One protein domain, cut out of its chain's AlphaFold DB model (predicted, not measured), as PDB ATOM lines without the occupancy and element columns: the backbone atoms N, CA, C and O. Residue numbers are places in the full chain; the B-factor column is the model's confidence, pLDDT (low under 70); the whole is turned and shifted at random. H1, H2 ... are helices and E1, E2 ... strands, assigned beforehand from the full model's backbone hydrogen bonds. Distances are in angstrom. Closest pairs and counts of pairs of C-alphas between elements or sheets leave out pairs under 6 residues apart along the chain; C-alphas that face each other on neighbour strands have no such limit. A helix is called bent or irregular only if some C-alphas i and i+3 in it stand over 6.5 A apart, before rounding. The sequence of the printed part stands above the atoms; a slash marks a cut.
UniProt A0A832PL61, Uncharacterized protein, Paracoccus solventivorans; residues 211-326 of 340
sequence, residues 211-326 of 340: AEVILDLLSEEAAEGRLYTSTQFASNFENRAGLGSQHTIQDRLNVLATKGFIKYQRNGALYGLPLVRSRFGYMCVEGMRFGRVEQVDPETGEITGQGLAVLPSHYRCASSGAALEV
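This is residues 211 to 326 of the 340 residues of an uncharacterized protein of Paracoccus solventivorans (UniProt A0A832PL61). A bent two-stranded hairpin, E3 and E4, reaches out from one end of a body whose middle is the short strand pair E1 and E2. H1 and H2 lie to one side of that pair, the small hairpin E5 and E6 lies to the other, and H3 lies at the end of the body far from the E3 E4 hairpin. The printed part has 116 residues, with four named helices and six named strands in the order H1 H2 H3 E1 H4 E2 E3 E4 E5 E6; its class is mixed, helices and strands. The strands form three separate antiparallel sheets of two: E1 - E2, E3 - E4 and E5 - E6. The whole is compact, with a radius of gyration of the C-alphas of 14.8 A, yet elongated, spanning 47 by 31 by 24 A.

E3 is residues 289 to 296, 15.2 A long, and begins at C-alpha 289 at (17.688, 42.657, 5.268); E4 is residues 303 to 309, 14.3 A long. E1 is residues 263 to 265, E2 282 to 284, E5 314 to 316 and E6 323 to 325, with C-alpha 325 at (35.785, 46.605, -3.023). H1, residues 211 to 223, begins at C-alpha 211 at (14.564, 43.355, -13.061) and is 18.6 A long. H2 is residues 230 to 236, 10.0 A; H3 is residues 246 to 258, 18.6 A; H4 is residues 268 to 271, 5.7 A.

E3 bends by 91 degrees at residue 292. In the hairpin of E3 and E4, N 290 and O 308 are 2.8 A apart, within hydrogen-bond range. The closest C-alphas of H1 and E3 are those of Ala 223 and Gly 291, 4.3 A. In the antiparallel pair E1 and E2, N 263 and O 284 are within range at 2.9 A. The closest C-alphas of E1 and E5 are those of Lys 263 and Tyr 315, 4.7 A. E5 and E6 form a hairpin, with N 315 and O 324 within range at 2.8 A. H2 and H3, a helical hairpin, touch, the C-alphas of Ala 234 and Gln 246 being closest at 4.8 A. They run opposite ways at a shallow tilt of 34 degrees, only just short of steep. H1 and H3 are close but not clearly touching, about perpendicular at 89 degrees, with Ala 211 and Arg 252 their closest C-alphas at 7.2 A. H4 touches no helix; its closest C-alpha to E2 is that of Gly 268, 7.1 A from that of Tyr 282. In H1, H2 and H3 every O i to N i+4 pair is within hydrogen-bond range; H4 is too short for such a pair.

The two C-alphas farthest apart, those of Ser 245 and Glu 299, are 49.1 A apart. The printed part has no cut, and no link is long. The mean pLDDT of the printed part is 86.4; residues 295 to 299 and 301 to 306 are under 70.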
ATOM      1  N   ALA A 211      13.546  42.805 -13.944       79.38
ATOM      2  CA  ALA A 211      14.564  43.355 -13.061       79.38
ATOM      3  C   ALA A 211      13.986  43.625 -11.669       79.38
ATOM      4  O   ALA A 211      14.562  43.134 -10.707       79.38
ATOM      5  N   GLU A 212      12.844  44.305 -11.577       78.94
ATOM      6  CA  GLU A 212      12.126  44.539 -10.317       78.94
ATOM      7  C   GLU A 212      11.824  43.218  -9.606       78.94
ATOM      8  O   GLU A 212      12.274  43.021  -8.484       78.94
ATOM      9  N   VAL A 213      11.231  42.243 -10.304       85.56
ATOM     10  CA  VAL A 213      10.941  40.911  -9.742       85.56
ATOM     11  C   VAL A 213      12.198  40.229  -9.191       85.56
ATOM     12  O   VAL A 213      12.137  39.580  -8.152       85.56
ATOM     13  N   ILE A 214      13.352  40.347  -9.858       89.56
ATOM     14  CA  ILE A 214      14.611  39.785  -9.345       89.56
ATOM     15  C   ILE A 214      15.040  40.481  -8.048       89.56
ATOM     16  O   ILE A 214      15.461  39.799  -7.114       89.56
ATOM     17  N   LEU A 215      14.983  41.814  -7.996       88.50
ATOM     18  CA  LEU A 215      15.397  42.592  -6.824       88.50
ATOM     19  C   LEU A 215      14.458  42.350  -5.632       88.50
ATOM     20  O   LEU A 215      14.933  42.171  -4.506       88.50
ATOM     21  N   ASP A 216      13.156  42.258  -5.898       84.19
ATOM     22  CA  ASP A 216      12.130  41.941  -4.908       84.19
ATOM     23  C   ASP A 216      12.337  40.533  -4.353       84.19
ATOM     24  O   ASP A 216      12.467  40.366  -3.144       84.19
ATOM     25  N   LEU A 217      12.498  39.527  -5.220       91.56
ATOM     26  CA  LEU A 217      12.759  38.152  -4.785       91.56
ATOM     27  C   LEU A 217      14.054  38.033  -3.978       91.56
ATOM     28  O   LEU A 217      14.097  37.279  -3.013       91.56
ATOM     29  N   LEU A 218      15.116  38.760  -4.340       91.69
ATOM     30  CA  LEU A 218      16.340  38.783  -3.533       91.69
ATOM     31  C   LEU A 218      16.078  39.331  -2.127       91.69
ATOM     32  O   LEU A 218      16.598  38.777  -1.158       91.69
ATOM     33  N   SER A 219      15.258  40.375  -2.016       88.44
ATOM     34  CA  SER A 219      14.895  40.987  -0.736       88.44
ATOM     35  C   SER A 219      13.979  40.095   0.101       88.44
ATOM     36  O   SER A 219      14.232  39.902   1.290       88.44
ATOM     37  N   GLU A 220      12.952  39.511  -0.514       88.69
ATOM     38  CA  GLU A 220      12.019  38.586   0.132       88.69
ATOM     39  C   GLU A 220      12.742  37.339   0.642       88.69
ATOM     40  O   GLU A 220      12.591  36.944   1.796       88.69
ATOM     41  N   GLU A 221      13.594  36.741  -0.187       94.25
ATOM     42  CA  GLU A 221      14.350  35.556   0.199       94.25
ATOM     43  C   GLU A 221      15.350  35.855   1.318       94.25
ATOM     44  O   GLU A 221      15.488  35.047   2.241       94.25
ATOM     45  N   ALA A 222      15.995  37.026   1.289       92.00
ATOM     46  CA  ALA A 222      16.861  37.475   2.374       92.00
ATOM     47  C   ALA A 222      16.073  37.638   3.679       92.00
ATOM     48  O   ALA A 222      16.518  37.138   4.718       92.00
ATOM     49  N   ALA A 223      14.880  38.238   3.636       87.88
ATOM     50  CA  ALA A 223      14.005  38.362   4.801       87.88
ATOM     51  C   ALA A 223      13.608  36.988   5.370       87.88
ATOM     52  O   ALA A 223      13.512  36.820   6.584       87.88
ATOM     53  N   GLU A 224      13.477  35.973   4.515       89.88
ATOM     54  CA  GLU A 224      13.267  34.572   4.900       89.88
ATOM     55  C   GLU A 224      14.562  33.813   5.273       89.88
ATOM     56  O   GLU A 224      14.561  32.585   5.412       89.88
ATOM     57  N   GLY A 225      15.683  34.519   5.436       91.50
ATOM     58  CA  GLY A 225      16.957  33.963   5.893       91.50
ATOM     59  C   GLY A 225      17.760  33.237   4.809       91.50
ATOM     60  O   GLY A 225      18.598  32.391   5.129       91.50
ATOM     61  N   ARG A 226      17.530  33.536   3.525       94.75
ATOM     62  CA  ARG A 226      18.241  32.924   2.390       94.75
ATOM     63  C   ARG A 226      18.982  33.978   1.575       94.75
ATOM     64  O   ARG A 226      18.388  34.923   1.079       94.75
ATOM     65  N   LEU A 227      20.284  33.781   1.375       95.94
ATOM     66  CA  LEU A 227      21.073  34.560   0.415       95.94
ATOM     67  C   LEU A 227      21.556  33.661  -0.717       95.94
ATOM     68  O   LEU A 227      21.894  32.495  -0.505       95.94
ATOM     69  N   TYR A 228      21.663  34.231  -1.917       96.75
ATOM     70  CA  TYR A 228      22.040  33.486  -3.113       96.75
ATOM     71  C   TYR A 228      23.271  34.058  -3.801       96.75
ATOM     72  O   TYR A 228      23.412  35.265  -3.980       96.75
ATOM     73  N   THR A 229      24.148  33.175  -4.273       96.31
ATOM     74  CA  THR A 229      25.060  33.501  -5.381       96.31
ATOM     75  C   THR A 229      24.275  33.582  -6.694       96.31
ATOM     76  O   THR A 229      23.199  32.995  -6.810       96.31
ATOM     77  N   SER A 230      24.817  34.248  -7.720       94.31
ATOM     78  CA  SER A 230      24.127  34.381  -9.015       94.31
ATOM     79  C   SER A 230      23.721  33.036  -9.623       94.31
ATOM     80  O   SER A 230      22.599  32.888 -10.092       94.31
ATOM     81  N   THR A 231      24.595  32.031  -9.536       94.06
ATOM     82  CA  THR A 231      24.314  30.681 -10.042       94.06
ATOM     83  C   THR A 231      23.228  29.972  -9.233       94.06
ATOM     84  O   THR A 231      22.354  29.344  -9.824       94.06
ATOM     85  N   GLN A 232      23.247  30.088  -7.898       95.38
ATOM     86  CA  GLN A 232      22.201  29.499  -7.051       95.38
ATOM     87  C   GLN A 232      20.840  30.142  -7.319       95.38
ATOM     88  O   GLN A 232      19.855  29.427  -7.453       95.38
ATOM     89  N   PHE A 233      20.792  31.470  -7.451       96.62
ATOM     90  CA  PHE A 233      19.558  32.183  -7.766       96.62
ATOM     91  C   PHE A 233      19.008  31.758  -9.131       96.62
ATOM     92  O   PHE A 233      17.855  31.351  -9.232       96.62
ATOM     93  N   ALA A 234      19.847  31.773 -10.173       95.12
ATOM     94  CA  ALA A 234      19.435  31.385 -11.520       95.12
ATOM     95  C   ALA A 234      18.908  29.945 -11.583       95.12
ATOM     96  O   ALA A 234      17.947  29.678 -12.295       95.12
ATOM     97  N   SER A 235      19.515  29.029 -10.825       93.56
ATOM     98  CA  SER A 235      19.083  27.634 -10.756       93.56
ATOM     99  C   SER A 235      17.787  27.453  -9.953       93.56
ATOM    100  O   SER A 235      16.888  26.745 -10.395       93.56
ATOM    101  N   ASN A 236      17.645  28.123  -8.805       94.62
ATOM    102  CA  ASN A 236      16.463  27.990  -7.941       94.62
ATOM    103  C   ASN A 236      15.198  28.644  -8.510       94.62
ATOM    104  O   ASN A 236      14.088  28.199  -8.201       94.62
ATOM    105  N   PHE A 237      15.357  29.699  -9.313       92.44
ATOM    106  CA  PHE A 237      14.252  30.467  -9.891       92.44
ATOM    107  C   PHE A 237      14.023  30.194 -11.381       92.44
ATOM    108  O   PHE A 237      13.200  30.862 -12.010       92.44
ATOM    109  N   GLU A 238      14.692  29.188 -11.949       91.25
ATOM    110  CA  GLU A 238      14.451  28.769 -13.326       91.25
ATOM    111  C   GLU A 238      12.975  28.392 -13.536       91.25
ATOM    112  O   GLU A 238      12.391  27.596 -12.797       91.25
ATOM    113  N   ASN A 239      12.369  28.983 -14.568       84.12
ATOM    114  CA  ASN A 239      10.962  28.838 -14.939       84.12
ATOM    115  C   ASN A 239       9.968  29.186 -13.811       84.12
ATOM    116  O   ASN A 239       8.817  28.750 -13.840       84.12
ATOM    117  N   ARG A 240      10.383  30.004 -12.833       82.25
ATOM    118  CA  ARG A 240       9.536  30.526 -11.748       82.25
ATOM    119  C   ARG A 240       9.411  32.043 -11.840       82.25
ATOM    120  O   ARG A 240      10.241  32.700 -12.461       82.25
ATOM    121  N   ALA A 241       8.344  32.590 -11.253       78.69
ATOM    122  CA  ALA A 241       8.097  34.035 -11.157       78.69
ATOM    123  C   ALA A 241       8.220  34.817 -12.491       78.69
ATOM    124  O   ALA A 241       8.525  36.003 -12.502       78.69
ATOM    125  N   GLY A 242       8.011  34.155 -13.638       81.19
ATOM    126  CA  GLY A 242       8.155  34.770 -14.966       81.19
ATOM    127  C   GLY A 242       9.600  35.022 -15.430       81.19
ATOM    128  O   GLY A 242       9.805  35.647 -16.472       81.19
ATOM    129  N   LEU A 243      10.613  34.521 -14.715       82.69
ATOM    130  CA  LEU A 243      12.025  34.846 -14.957       82.69
ATOM    131  C   LEU A 243      12.689  34.066 -16.110       82.69
ATOM    132  O   LEU A 243      13.722  34.490 -16.629       82.69
ATOM    133  N   GLY A 244      12.059  32.992 -16.595       86.94
ATOM    134  CA  GLY A 244      12.534  32.207 -17.741       86.94
ATOM    135  C   GLY A 244      13.652  31.216 -17.394       86.94
ATOM    136  O   GLY A 244      13.745  30.751 -16.261       86.94
ATOM    137  N   SER A 245      14.472  30.861 -18.387       88.44
ATOM    138  CA  SER A 245      15.541  29.859 -18.235       88.44
ATOM    139  C   SER A 245      16.670  30.315 -17.306       88.44
ATOM    140  O   SER A 245      16.916  31.516 -17.168       88.44
ATOM    141  N   GLN A 246      17.444  29.367 -16.767       88.44
ATOM    142  CA  GLN A 246      18.628  29.666 -15.956       88.44
ATOM    143  C   GLN A 246      19.597  30.639 -16.662       88.44
ATOM    144  O   GLN A 246      20.122  31.564 -16.040       88.44
ATOM    145  N   HIS A 247      19.822  30.463 -17.969       86.56
ATOM    146  CA  HIS A 247      20.716  31.328 -18.746       86.56
ATOM    147  C   HIS A 247      20.183  32.766 -18.837       86.56
ATOM    148  O   HIS A 247      20.914  33.717 -18.571       86.56
ATOM    149  N   THR A 248      18.883  32.917 -19.106       85.69
ATOM    150  CA  THR A 248      18.204  34.222 -19.160       85.69
ATOM    151  C   THR A 248      18.321  34.982 -17.837       85.69
ATOM    152  O   THR A 248      18.586  36.185 -17.832       85.69
ATOM    153  N   ILE A 249      18.160  34.280 -16.714       91.06
ATOM    154  CA  ILE A 249      18.292  34.872 -15.379       91.06
ATOM    155  C   ILE A 249      19.733  35.319 -15.140       91.06
ATOM    156  O   ILE A 249      19.968  36.445 -14.706       91.06
ATOM    157  N   GLN A 250      20.706  34.466 -15.467       92.56
ATOM    158  CA  GLN A 250      22.126  34.766 -15.290       92.56
ATOM    159  C   GLN A 250      22.551  36.022 -16.069       92.56
ATOM    160  O   GLN A 250      23.267  36.867 -15.524       92.56
ATOM    161  N   ASP A 251      22.075  36.182 -17.305       90.00
ATOM    162  CA  ASP A 251      22.332  37.375 -18.112       90.00
ATOM    163  C   ASP A 251      21.722  38.631 -17.485       90.00
ATOM    164  O   ASP A 251      22.378  39.674 -17.413       90.00
ATOM    165  N   ARG A 252      20.496  38.542 -16.951       89.31
ATOM    166  CA  ARG A 252      19.846  39.689 -16.299       89.31
ATOM    167  C   ARG A 252      20.549  40.088 -15.002       89.31
ATOM    168  O   ARG A 252      20.776  41.278 -14.790       89.31
ATOM    169  N   LEU A 253      20.965  39.120 -14.185       94.19
ATOM    170  CA  LEU A 253      21.770  39.364 -12.982       94.19
ATOM    171  C   LEU A 253      23.088  40.071 -13.319       94.19
ATOM    172  O   LEU A 253      23.494  40.993 -12.616       94.19
ATOM    173  N   ASN A 254      23.740  39.678 -14.419       90.88
ATOM    174  CA  ASN A 254      24.960  40.333 -14.886       90.88
ATOM    175  C   ASN A 254      24.718  41.808 -15.237       90.88
ATOM    176  O   ASN A 254      25.506  42.657 -14.826       90.88
ATOM    177  N   VAL A 255      23.630  42.113 -15.953       88.94
ATOM    178  CA  VAL A 255      23.255  43.493 -16.310       88.94
ATOM    179  C   VAL A 255      22.949  44.325 -15.062       88.94
ATOM    180  O   VAL A 255      23.454  45.438 -14.939       88.94
ATOM    181  N   LEU A 256      22.168  43.787 -14.121       88.19
ATOM    182  CA  LEU A 256      21.836  44.471 -12.866       88.19
ATOM    183  C   LEU A 256      23.075  44.751 -12.012       88.19
ATOM    184  O   LEU A 256      23.187  45.833 -11.439       88.19
ATOM    185  N   ALA A 257      24.029  43.820 -11.975       90.81
ATOM    186  CA  ALA A 257      25.293  44.020 -11.278       90.81
ATOM    187  C   ALA A 257      26.165  45.096 -11.941       90.81
ATOM    188  O   ALA A 257      26.742  45.930 -11.251       90.81
ATOM    189  N   THR A 258      26.231  45.114 -13.276       85.75
ATOM    190  CA  THR A 258      26.951  46.151 -14.033       85.75
ATOM    191  C   THR A 258      26.345  47.542 -13.829       85.75
ATOM    192  O   THR A 258      27.087  48.511 -13.708       85.75
ATOM    193  N   LYS A 259      25.012  47.646 -13.748       82.94
ATOM    194  CA  LYS A 259      24.303  48.902 -13.450       82.94
ATOM    195  C   LYS A 259      24.332  49.293 -11.962       82.94
ATOM    196  O   LYS A 259      23.862  50.366 -11.612       82.94
ATOM    197  N   GLY A 260      24.865  48.438 -11.086       85.06
ATOM    198  CA  GLY A 260      24.989  48.704  -9.649       85.06
ATOM    199  C   GLY A 260      23.747  48.406  -8.803       85.06
ATOM    200  O   GLY A 260      23.807  48.599  -7.591       85.06
ATOM    201  N   PHE A 261      22.663  47.887  -9.393       88.06
ATOM    202  CA  PHE A 261      21.472  47.441  -8.649       88.06
ATOM    203  C   PHE A 261      21.765  46.213  -7.784       88.06
ATOM    204  O   PHE A 261      21.170  46.037  -6.725       88.06
ATOM    205  N   ILE A 262      22.700  45.369  -8.230       94.50
ATOM    206  CA  ILE A 262      23.204  44.232  -7.460       94.50
ATOM    207  C   ILE A 262      24.675  44.469  -7.127       94.50
ATOM    208  O   ILE A 262      25.515  44.673  -8.005       94.50
ATOM    209  N   LYS A 263      24.998  44.375  -5.844       95.19
ATOM    210  CA  LYS A 263      26.367  44.270  -5.329       95.19
ATOM    211  C   LYS A 263      26.522  42.925  -4.629       95.19
ATOM    212  O   LYS A 263      25.643  42.066  -4.715       95.19
ATOM    213  N   TYR A 264      27.651  42.703  -3.971       96.25
ATOM    214  CA  TYR A 264      27.962  41.396  -3.417       96.25
ATOM    215  C   TYR A 264      28.573  41.454  -2.027       96.25
ATOM    216  O   TYR A 264      29.340  42.357  -1.697       96.25
ATOM    217  N   GLN A 265      28.273  40.425  -1.240       94.81
ATOM    218  CA  GLN A 265      28.851  40.163   0.064       94.81
ATOM    219  C   GLN A 265      29.569  38.809   0.055       94.81
ATOM    220  O   GLN A 265      28.956  37.745  -0.055       94.81
ATOM    221  N   ARG A 266      30.901  38.841   0.164       93.31
ATOM    222  CA  ARG A 266      31.746  37.638   0.213       93.31
ATOM    223  C   ARG A 266      31.713  36.925   1.562       93.31
ATOM    224  O   ARG A 266      31.870  35.706   1.599       93.31
ATOM    225  N   ASN A 267      31.509  37.654   2.658       91.06
ATOM    226  CA  ASN A 267      31.538  37.078   3.997       91.06
ATOM    227  C   ASN A 267      30.146  36.599   4.438       91.06
ATOM    228  O   ASN A 267      29.443  37.286   5.175       91.06
ATOM    229  N   GLY A 268      29.754  35.402   3.993       88.31
ATOM    230  CA  GLY A 268      28.485  34.775   4.394       88.31
ATOM    231  C   GLY A 268      28.381  34.454   5.890       88.31
ATOM    232  O   GLY A 268      27.272  34.372   6.415       88.31
ATOM    233  N   ALA A 269      29.512  34.332   6.596       89.69
ATOM    234  CA  ALA A 269      29.528  33.980   8.015       89.69
ATOM    235  C   ALA A 269      28.840  35.035   8.899       89.69
ATOM    236  O   ALA A 269      28.312  34.684   9.950       89.69
ATOM    237  N   LEU A 270      28.764  36.293   8.439       88.56
ATOM    238  CA  LEU A 270      28.001  37.369   9.091       88.56
ATOM    239  C   LEU A 270      26.506  37.041   9.248       88.56
ATOM    240  O   LEU A 270      25.846  37.591  10.122       88.56
ATOM    241  N   TYR A 271      25.991  36.135   8.416       90.38
ATOM    242  CA  TYR A 271      24.588  35.718   8.377       90.38
ATOM    243  C   TYR A 271      24.419  34.231   8.721       90.38
ATOM    244  O   TYR A 271      23.383  33.639   8.437       90.38
ATOM    245  N   GLY A 272      25.453  33.592   9.282       89.19
ATOM    246  CA  GLY A 272      25.444  32.151   9.565       89.19
ATOM    247  C   GLY A 272      25.478  31.264   8.313       89.19
ATOM    248  O   GLY A 272      25.150  30.082   8.391       89.19
ATOM    249  N   LEU A 273      25.872  31.810   7.158       90.00
ATOM    250  CA  LEU A 273      25.941  31.091   5.886       90.00
ATOM    251  C   LEU A 273      27.376  30.639   5.564       90.00
ATOM    252  O   LEU A 273      28.344  31.302   5.949       90.00
ATOM    253  N   PRO A 274      27.550  29.529   4.822       88.94
ATOM    254  CA  PRO A 274      28.872  29.029   4.474       88.94
ATOM    255  C   PRO A 274      29.601  29.961   3.501       88.94
ATOM    256  O   PRO A 274      28.994  30.707   2.727       88.94
ATOM    257  N   LEU A 275      30.929  29.856   3.488       85.69
ATOM    258  CA  LEU A 275      31.763  30.448   2.446       85.69
ATOM    259  C   LEU A 275      31.458  29.797   1.091       85.69
ATOM    260  O   LEU A 275      31.344  28.576   0.977       85.69
ATOM    261  N   VAL A 276      31.359  30.619   0.049       89.19
ATOM    262  CA  VAL A 276      31.044  30.178  -1.316       89.19
ATOM    263  C   VAL A 276      32.251  30.316  -2.232       89.19
ATOM    264  O   VAL A 276      33.047  31.238  -2.101       89.19
ATOM    265  N   ARG A 277      32.354  29.427  -3.227       85.19
ATOM    266  CA  ARG A 277      33.400  29.487  -4.269       85.19
ATOM    267  C   ARG A 277      33.141  30.556  -5.340       85.19
ATOM    268  O   ARG A 277      33.949  30.722  -6.247       85.19
ATOM    269  N   SER A 278      32.001  31.246  -5.269       87.25
ATOM    270  CA  SER A 278      31.651  32.333  -6.187       87.25
ATOM    271  C   SER A 278      32.708  33.435  -6.133       87.25
ATOM    272  O   SER A 278      33.038  33.922  -5.055       87.25
ATOM    273  N   ARG A 279      33.173  33.893  -7.306       84.69
ATOM    274  CA  ARG A 279      34.110  35.025  -7.435       84.69
ATOM    275  C   ARG A 279      33.624  36.273  -6.693       84.69
ATOM    276  O   ARG A 279      34.438  37.049  -6.196       84.69
ATOM    277  N   PHE A 280      32.314  36.493  -6.660       87.31
ATOM    278  CA  PHE A 280      31.722  37.699  -6.092       87.31
ATOM    279  C   PHE A 280      31.112  37.480  -4.703       87.31
ATOM    280  O   PHE A 280      31.076  38.419  -3.920       87.31
ATOM    281  N   GLY A 281      30.717  36.254  -4.355       93.25
ATOM    282  CA  GLY A 281      29.994  35.961  -3.114       93.25
ATOM    283  C   GLY A 281      28.476  35.931  -3.299       93.25
ATOM    284  O   GLY A 281      27.990  35.636  -4.398       93.25
ATOM    285  N   TYR A 282      27.751  36.199  -2.214       96.62
ATOM    286  CA  TYR A 282      26.294  36.324  -2.191       96.62
ATOM    287  C   TYR A 282      25.862  37.670  -2.769       96.62
ATOM    288  O   TYR A 282      26.565  38.663  -2.606       96.62
ATOM    289  N   MET A 283      24.726  37.708  -3.458       97.06
ATOM    290  CA  MET A 283      24.163  38.937  -4.014       97.06
ATOM    291  C   MET A 283      23.495  39.770  -2.924       97.06
ATOM    292  O   MET A 283      22.943  39.227  -1.972       97.06
ATOM    293  N   CYS A 284      23.558  41.085  -3.094       93.19
ATOM    294  CA  CYS A 284      22.981  42.087  -2.218       93.19
ATOM    295  C   CYS A 284      22.313  43.170  -3.061       93.19
ATOM    296  O   CYS A 284      22.871  43.565  -4.087       93.19
ATOM    297  N   VAL A 285      21.170  43.673  -2.602       91.25
ATOM    298  CA  VAL A 285      20.489  44.849  -3.164       91.25
ATOM    299  C   VAL A 285      20.409  45.953  -2.111       91.25
ATOM    300  O   VAL A 285      20.694  45.711  -0.935       91.25
ATOM    301  N   GLU A 286      20.089  47.176  -2.525       88.06
ATOM    302  CA  GLU A 286      19.985  48.314  -1.611       88.06
ATOM    303  C   GLU A 286      18.895  48.074  -0.554       88.06
ATOM    304  O   GLU A 286      17.805  47.601  -0.863       88.06
ATOM    305  N   GLY A 287      19.202  48.359   0.716       84.88
ATOM    306  CA  GLY A 287      18.251  48.199   1.823       84.88
ATOM    307  C   GLY A 287      17.907  46.752   2.201       84.88
ATOM    308  O   GLY A 287      17.065  46.548   3.074       84.88
ATOM    309  N   MET A 288      18.551  45.749   1.595       90.44
ATOM    310  CA  MET A 288      18.259  44.334   1.837       90.44
ATOM    311  C   MET A 288      18.517  43.925   3.297       90.44
ATOM    312  O   MET A 288      19.547  44.270   3.886       90.44
ATOM    313  N   ARG A 289      17.600  43.142   3.881       89.38
ATOM    314  CA  ARG A 289      17.688  42.657   5.268       89.38
ATOM    315  C   ARG A 289      17.584  41.141   5.345       89.38
ATOM    316  O   ARG A 289      16.812  40.530   4.618       89.38
ATOM    317  N   PHE A 290      18.372  40.550   6.235       92.00
ATOM    318  CA  PHE A 290      18.458  39.117   6.459       92.00
ATOM    319  C   PHE A 290      17.699  38.700   7.720       92.00
ATOM    320  O   PHE A 290      18.043  39.118   8.831       92.00
ATOM    321  N   GLY A 291      16.700  37.835   7.545       87.69
ATOM    322  CA  GLY A 291      15.804  37.393   8.611       87.69
ATOM    323  C   GLY A 291      14.772  38.453   9.020       87.69
ATOM    324  O   GLY A 291      14.836  39.608   8.608       87.69
ATOM    325  N   ARG A 292      13.829  38.059   9.885       77.94
ATOM    326  CA  ARG A 292      12.779  38.938  10.446       77.94
ATOM    327  C   ARG A 292      12.953  39.229  11.941       77.94
ATOM    328  O   ARG A 292      12.018  39.667  12.599       77.94
ATOM    329  N   VAL A 293      14.125  38.928  12.499       70.50
ATOM    330  CA  VAL A 293      14.376  39.058  13.942       70.50
ATOM    331  C   VAL A 293      14.373  40.533  14.332       70.50
ATOM    332  O   VAL A 293      15.094  41.324  13.727       70.50
ATOM    333  N   GLU A 294      13.579  40.904  15.333       70.38
ATOM    334  CA  GLU A 294      13.553  42.270  15.856       70.38
ATOM    335  C   GLU A 294      14.920  42.637  16.444       70.38
ATOM    336  O   GLU A 294      15.472  41.927  17.285       70.38
ATOM    337  N   GLN A 295      15.482  43.745  15.968       62.28
ATOM    338  CA  GLN A 295      16.658  44.357  16.562       62.28
ATOM    339  C   GLN A 295      16.182  45.326  17.634       62.28
ATOM    340  O   GLN A 295      15.537  46.327  17.332       62.28
ATOM    341  N   VAL A 296      16.480  45.000  18.888       66.19
ATOM    342  CA  VAL A 296      16.150  45.834  20.043       66.19
ATOM    343  C   VAL A 296      17.401  46.604  20.437       66.19
ATOM    344  O   VAL A 296      18.464  46.004  20.609       66.19
ATOM    345  N   ASP A 297      17.283  47.922  20.546       63.12
ATOM    346  CA  ASP A 297      18.337  48.768  21.095       63.12
ATOM    347  C   ASP A 297      18.609  48.353  22.555       63.12
ATOM    348  O   ASP A 297      17.689  48.372  23.379       63.12
ATOM    349  N   PRO A 298      19.842  47.942  22.897       63.16
ATOM    350  CA  PRO A 298      20.150  47.454  24.234       63.16
ATOM    351  C   PRO A 298      20.130  48.544  25.319       63.16
ATOM    352  O   PRO A 298      20.058  48.197  26.496       63.16
ATOM    353  N   GLU A 299      20.185  49.830  24.958       65.44
ATOM    354  CA  GLU A 299      20.127  50.964  25.886       65.44
ATOM    355  C   GLU A 299      18.713  51.550  26.018       65.44
ATOM    356  O   GLU A 299      18.314  51.918  27.125       65.44
ATOM    357  N   THR A 300      17.933  51.618  24.932       73.06
ATOM    358  CA  THR A 300      16.594  52.250  24.940       73.06
ATOM    359  C   THR A 300      15.433  51.255  24.993       73.06
ATOM    360  O   THR A 300      14.329  51.619  25.398       73.06
ATOM    361  N   GLY A 301      15.660  49.992  24.617       68.25
ATOM    362  CA  GLY A 301      14.610  48.979  24.485       68.25
ATOM    363  C   GLY A 301      13.693  49.183  23.273       68.25
ATOM    364  O   GLY A 301      12.715  48.449  23.119       68.25
ATOM    365  N   GLU A 302      13.982  50.160  22.410       60.28
ATOM    366  CA  GLU A 302      13.213  50.421  21.196       60.28
ATOM    367  C   GLU A 302      13.551  49.407  20.094       60.28
ATOM    368  O   GLU A 302      14.703  49.007  19.908       60.28
ATOM    369  N   ILE A 303      12.538  48.989  19.328       63.97
ATOM    370  CA  ILE A 303      12.744  48.165  18.132       63.97
ATOM    371  C   ILE A 303      13.311  49.075  17.034       63.97
ATOM    372  O   ILE A 303      12.600  49.908  16.476       63.97
ATOM    373  N   THR A 304      14.590  48.901  16.707       57.53
ATOM    374  CA  THR A 304      15.332  49.715  15.724       57.53
ATOM    375  C   THR A 304      15.255  49.160  14.298       57.53
ATOM    376  O   THR A 304      15.620  49.839  13.336       57.53
ATOM    377  N   GLY A 305      14.738  47.939  14.125       57.91
ATOM    378  CA  GLY A 305      14.467  47.338  12.818       57.91
ATOM    379  C   GLY A 305      14.100  45.854  12.891       57.91
ATOM    380  O   GLY A 305      14.155  45.239  13.951       57.91
ATOM    381  N   GLN A 306      13.742  45.263  11.747       67.38
ATOM    382  CA  GLN A 306      13.540  43.816  11.587       67.38
ATOM    383  C   GLN A 306      14.631  43.249  10.670       67.38
ATOM    384  O   GLN A 306      14.729  43.661   9.519       67.38
ATOM    385  N   GLY A 307      15.444  42.318  11.166       81.38
ATOM    386  CA  GLY A 307      16.499  41.635  10.411       81.38
ATOM    387  C   GLY A 307      17.853  42.352  10.379       81.38
ATOM    388  O   GLY A 307      17.958  43.564  10.583       81.38
ATOM    389  N   LEU A 308      18.908  41.585  10.085       88.25
ATOM    390  CA  LEU A 308      20.287  42.069   9.952       88.25
ATOM    391  C   LEU A 308      20.488  42.751   8.595       88.25
ATOM    392  O   LEU A 308      20.151  42.177   7.565       88.25
ATOM    393  N   ALA A 309      21.085  43.944   8.561       89.50
ATOM    394  CA  ALA A 309      21.393  44.608   7.295       89.50
ATOM    395  C   ALA A 309      22.380  43.778   6.453       89.50
ATOM    396  O   ALA A 309      23.433  43.343   6.941       89.50
ATOM    397  N   VAL A 310      22.056  43.579   5.174       92.00
ATOM    398  CA  VAL A 310      22.981  42.970   4.221       92.00
ATOM    399  C   VAL A 310      23.737  44.079   3.517       92.00
ATOM    400  O   VAL A 310      23.173  44.797   2.702       92.00
ATOM    401  N   LEU A 311      25.008  44.255   3.880       93.00
ATOM    402  CA  LEU A 311      25.852  45.309   3.320       93.00
ATOM    403  C   LEU A 311      26.802  44.719   2.272       93.00
ATOM    404  O   LEU A 311      27.334  43.623   2.483       93.00
ATOM    405  N   PRO A 312      27.053  45.418   1.154       94.38
ATOM    406  CA  PRO A 312      27.994  44.957   0.149       94.38
ATOM    407  C   PRO A 312      29.433  45.072   0.659       94.38
ATOM    408  O   PRO A 312      29.792  46.023   1.340       94.38
ATOM    409  N   SER A 313      30.282  44.121   0.280       93.88
ATOM    410  CA  SER A 313      31.741  44.274   0.358       93.88
ATOM    411  C   SER A 313      32.361  44.534  -1.009       93.88
ATOM    412  O   SER A 313      33.430  45.127  -1.089       93.88
ATOM    413  N   HIS A 314      31.709  44.092  -2.088       94.12
ATOM    414  CA  HIS A 314      32.237  44.198  -3.442       94.12
ATOM    415  C   HIS A 314      31.151  44.589  -4.444       94.12
ATOM    416  O   HIS A 314      29.976  44.269  -4.269       94.12
ATOM    417  N   TYR A 315      31.556  45.206  -5.547       91.69
ATOM    418  CA  TYR A 315      30.719  45.450  -6.716       91.69
ATOM    419  C   TYR A 315      31.412  44.957  -7.989       91.69
ATOM    420  O   TYR A 315      32.612  44.659  -8.003       91.69
ATOM    421  N   ARG A 316      30.642  44.829  -9.071       89.44
ATOM    422  CA  ARG A 316      31.179  44.506 -10.393       89.44
ATOM    423  C   ARG A 316      31.521  45.796 -11.129       89.44
ATOM    424  O   ARG A 316      30.641  46.604 -11.395       89.44
ATOM    425  N   CYS A 317      32.784  45.963 -11.504       86.12
ATOM    426  CA  CYS A 317      33.222  47.077 -12.337       86.12
ATOM    427  C   CYS A 317      32.552  47.010 -13.716       86.12
ATOM    428  O   CYS A 317      32.635  45.978 -14.389       86.12
ATOM    429  N   ALA A 318      31.925  48.106 -14.150       79.19
ATOM    430  CA  ALA A 318      31.181  48.142 -15.405       79.19
ATOM    431  C   ALA A 318      32.070  47.933 -16.644       79.19
ATOM    432  O   ALA A 318      31.680  47.212 -17.558       79.19
ATOM    433  N   SER A 319      33.282  48.499 -16.651       78.06
ATOM    434  CA  SER A 319      34.205  48.437 -17.793       78.06
ATOM    435  C   SER A 319      35.008  47.136 -17.867       78.06
ATOM    436  O   SER A 319      35.225  46.603 -18.951       78.06
ATOM    437  N   SER A 320      35.448  46.601 -16.724       83.12
ATOM    438  CA  SER A 320      36.349  45.436 -16.677       83.12
ATOM    439  C   SER A 320      35.672  44.133 -16.244       83.12
ATOM    440  O   SER A 320      36.257  43.055 -16.354       83.12
ATOM    441  N   GLY A 321      34.464  44.202 -15.676       82.69
ATOM    442  CA  GLY A 321      33.811  43.061 -15.033       82.69
ATOM    443  C   GLY A 321      34.557  42.526 -13.802       82.69
ATOM    444  O   GLY A 321      34.245  41.429 -13.333       82.69
ATOM    445  N   ALA A 322      35.560  43.250 -13.291       87.62
ATOM    446  CA  ALA A 322      36.304  42.872 -12.098       87.62
ATOM    447  C   ALA A 322      35.468  43.045 -10.821       87.62
ATOM    448  O   ALA A 322      34.572  43.882 -10.764       87.62
ATOM    449  N   ALA A 323      35.773  42.247  -9.796       89.19
ATOM    450  CA  ALA A 323      35.231  42.439  -8.455       89.19
ATOM    451  C   ALA A 323      36.088  43.482  -7.735       89.19
ATOM    452  O   ALA A 323      37.260  43.208  -7.481       89.19
ATOM    453  N   LEU A 324      35.513  44.644  -7.440       91.31
ATOM    454  CA  LEU A 324      36.175  45.734  -6.725       91.31
ATOM    455  C   LEU A 324      35.517  45.924  -5.362       91.31
ATOM    456  O   LEU A 324      34.319  45.684  -5.226       91.31
ATOM    457  N   GLU A 325      36.298  46.318  -4.362       92.19
ATOM    458  CA  GLU A 325      35.785  46.605  -3.023       92.19
ATOM    459  C   GLU A 325      34.962  47.895  -3.023       92.19
ATOM    460  O   GLU A 325      35.248  48.830  -3.773       92.19
ATOM    461  N   VAL A 326      33.912  47.932  -2.203       90.62
ATOM    462  CA  VAL A 326      33.174  49.177  -1.959       90.62
ATOM    463  C   VAL A 326      33.936  50.027  -0.945       90.62
ATOM    464  O   VAL A 326      34.441  49.503   0.044       90.62
TER     465      VAL A 326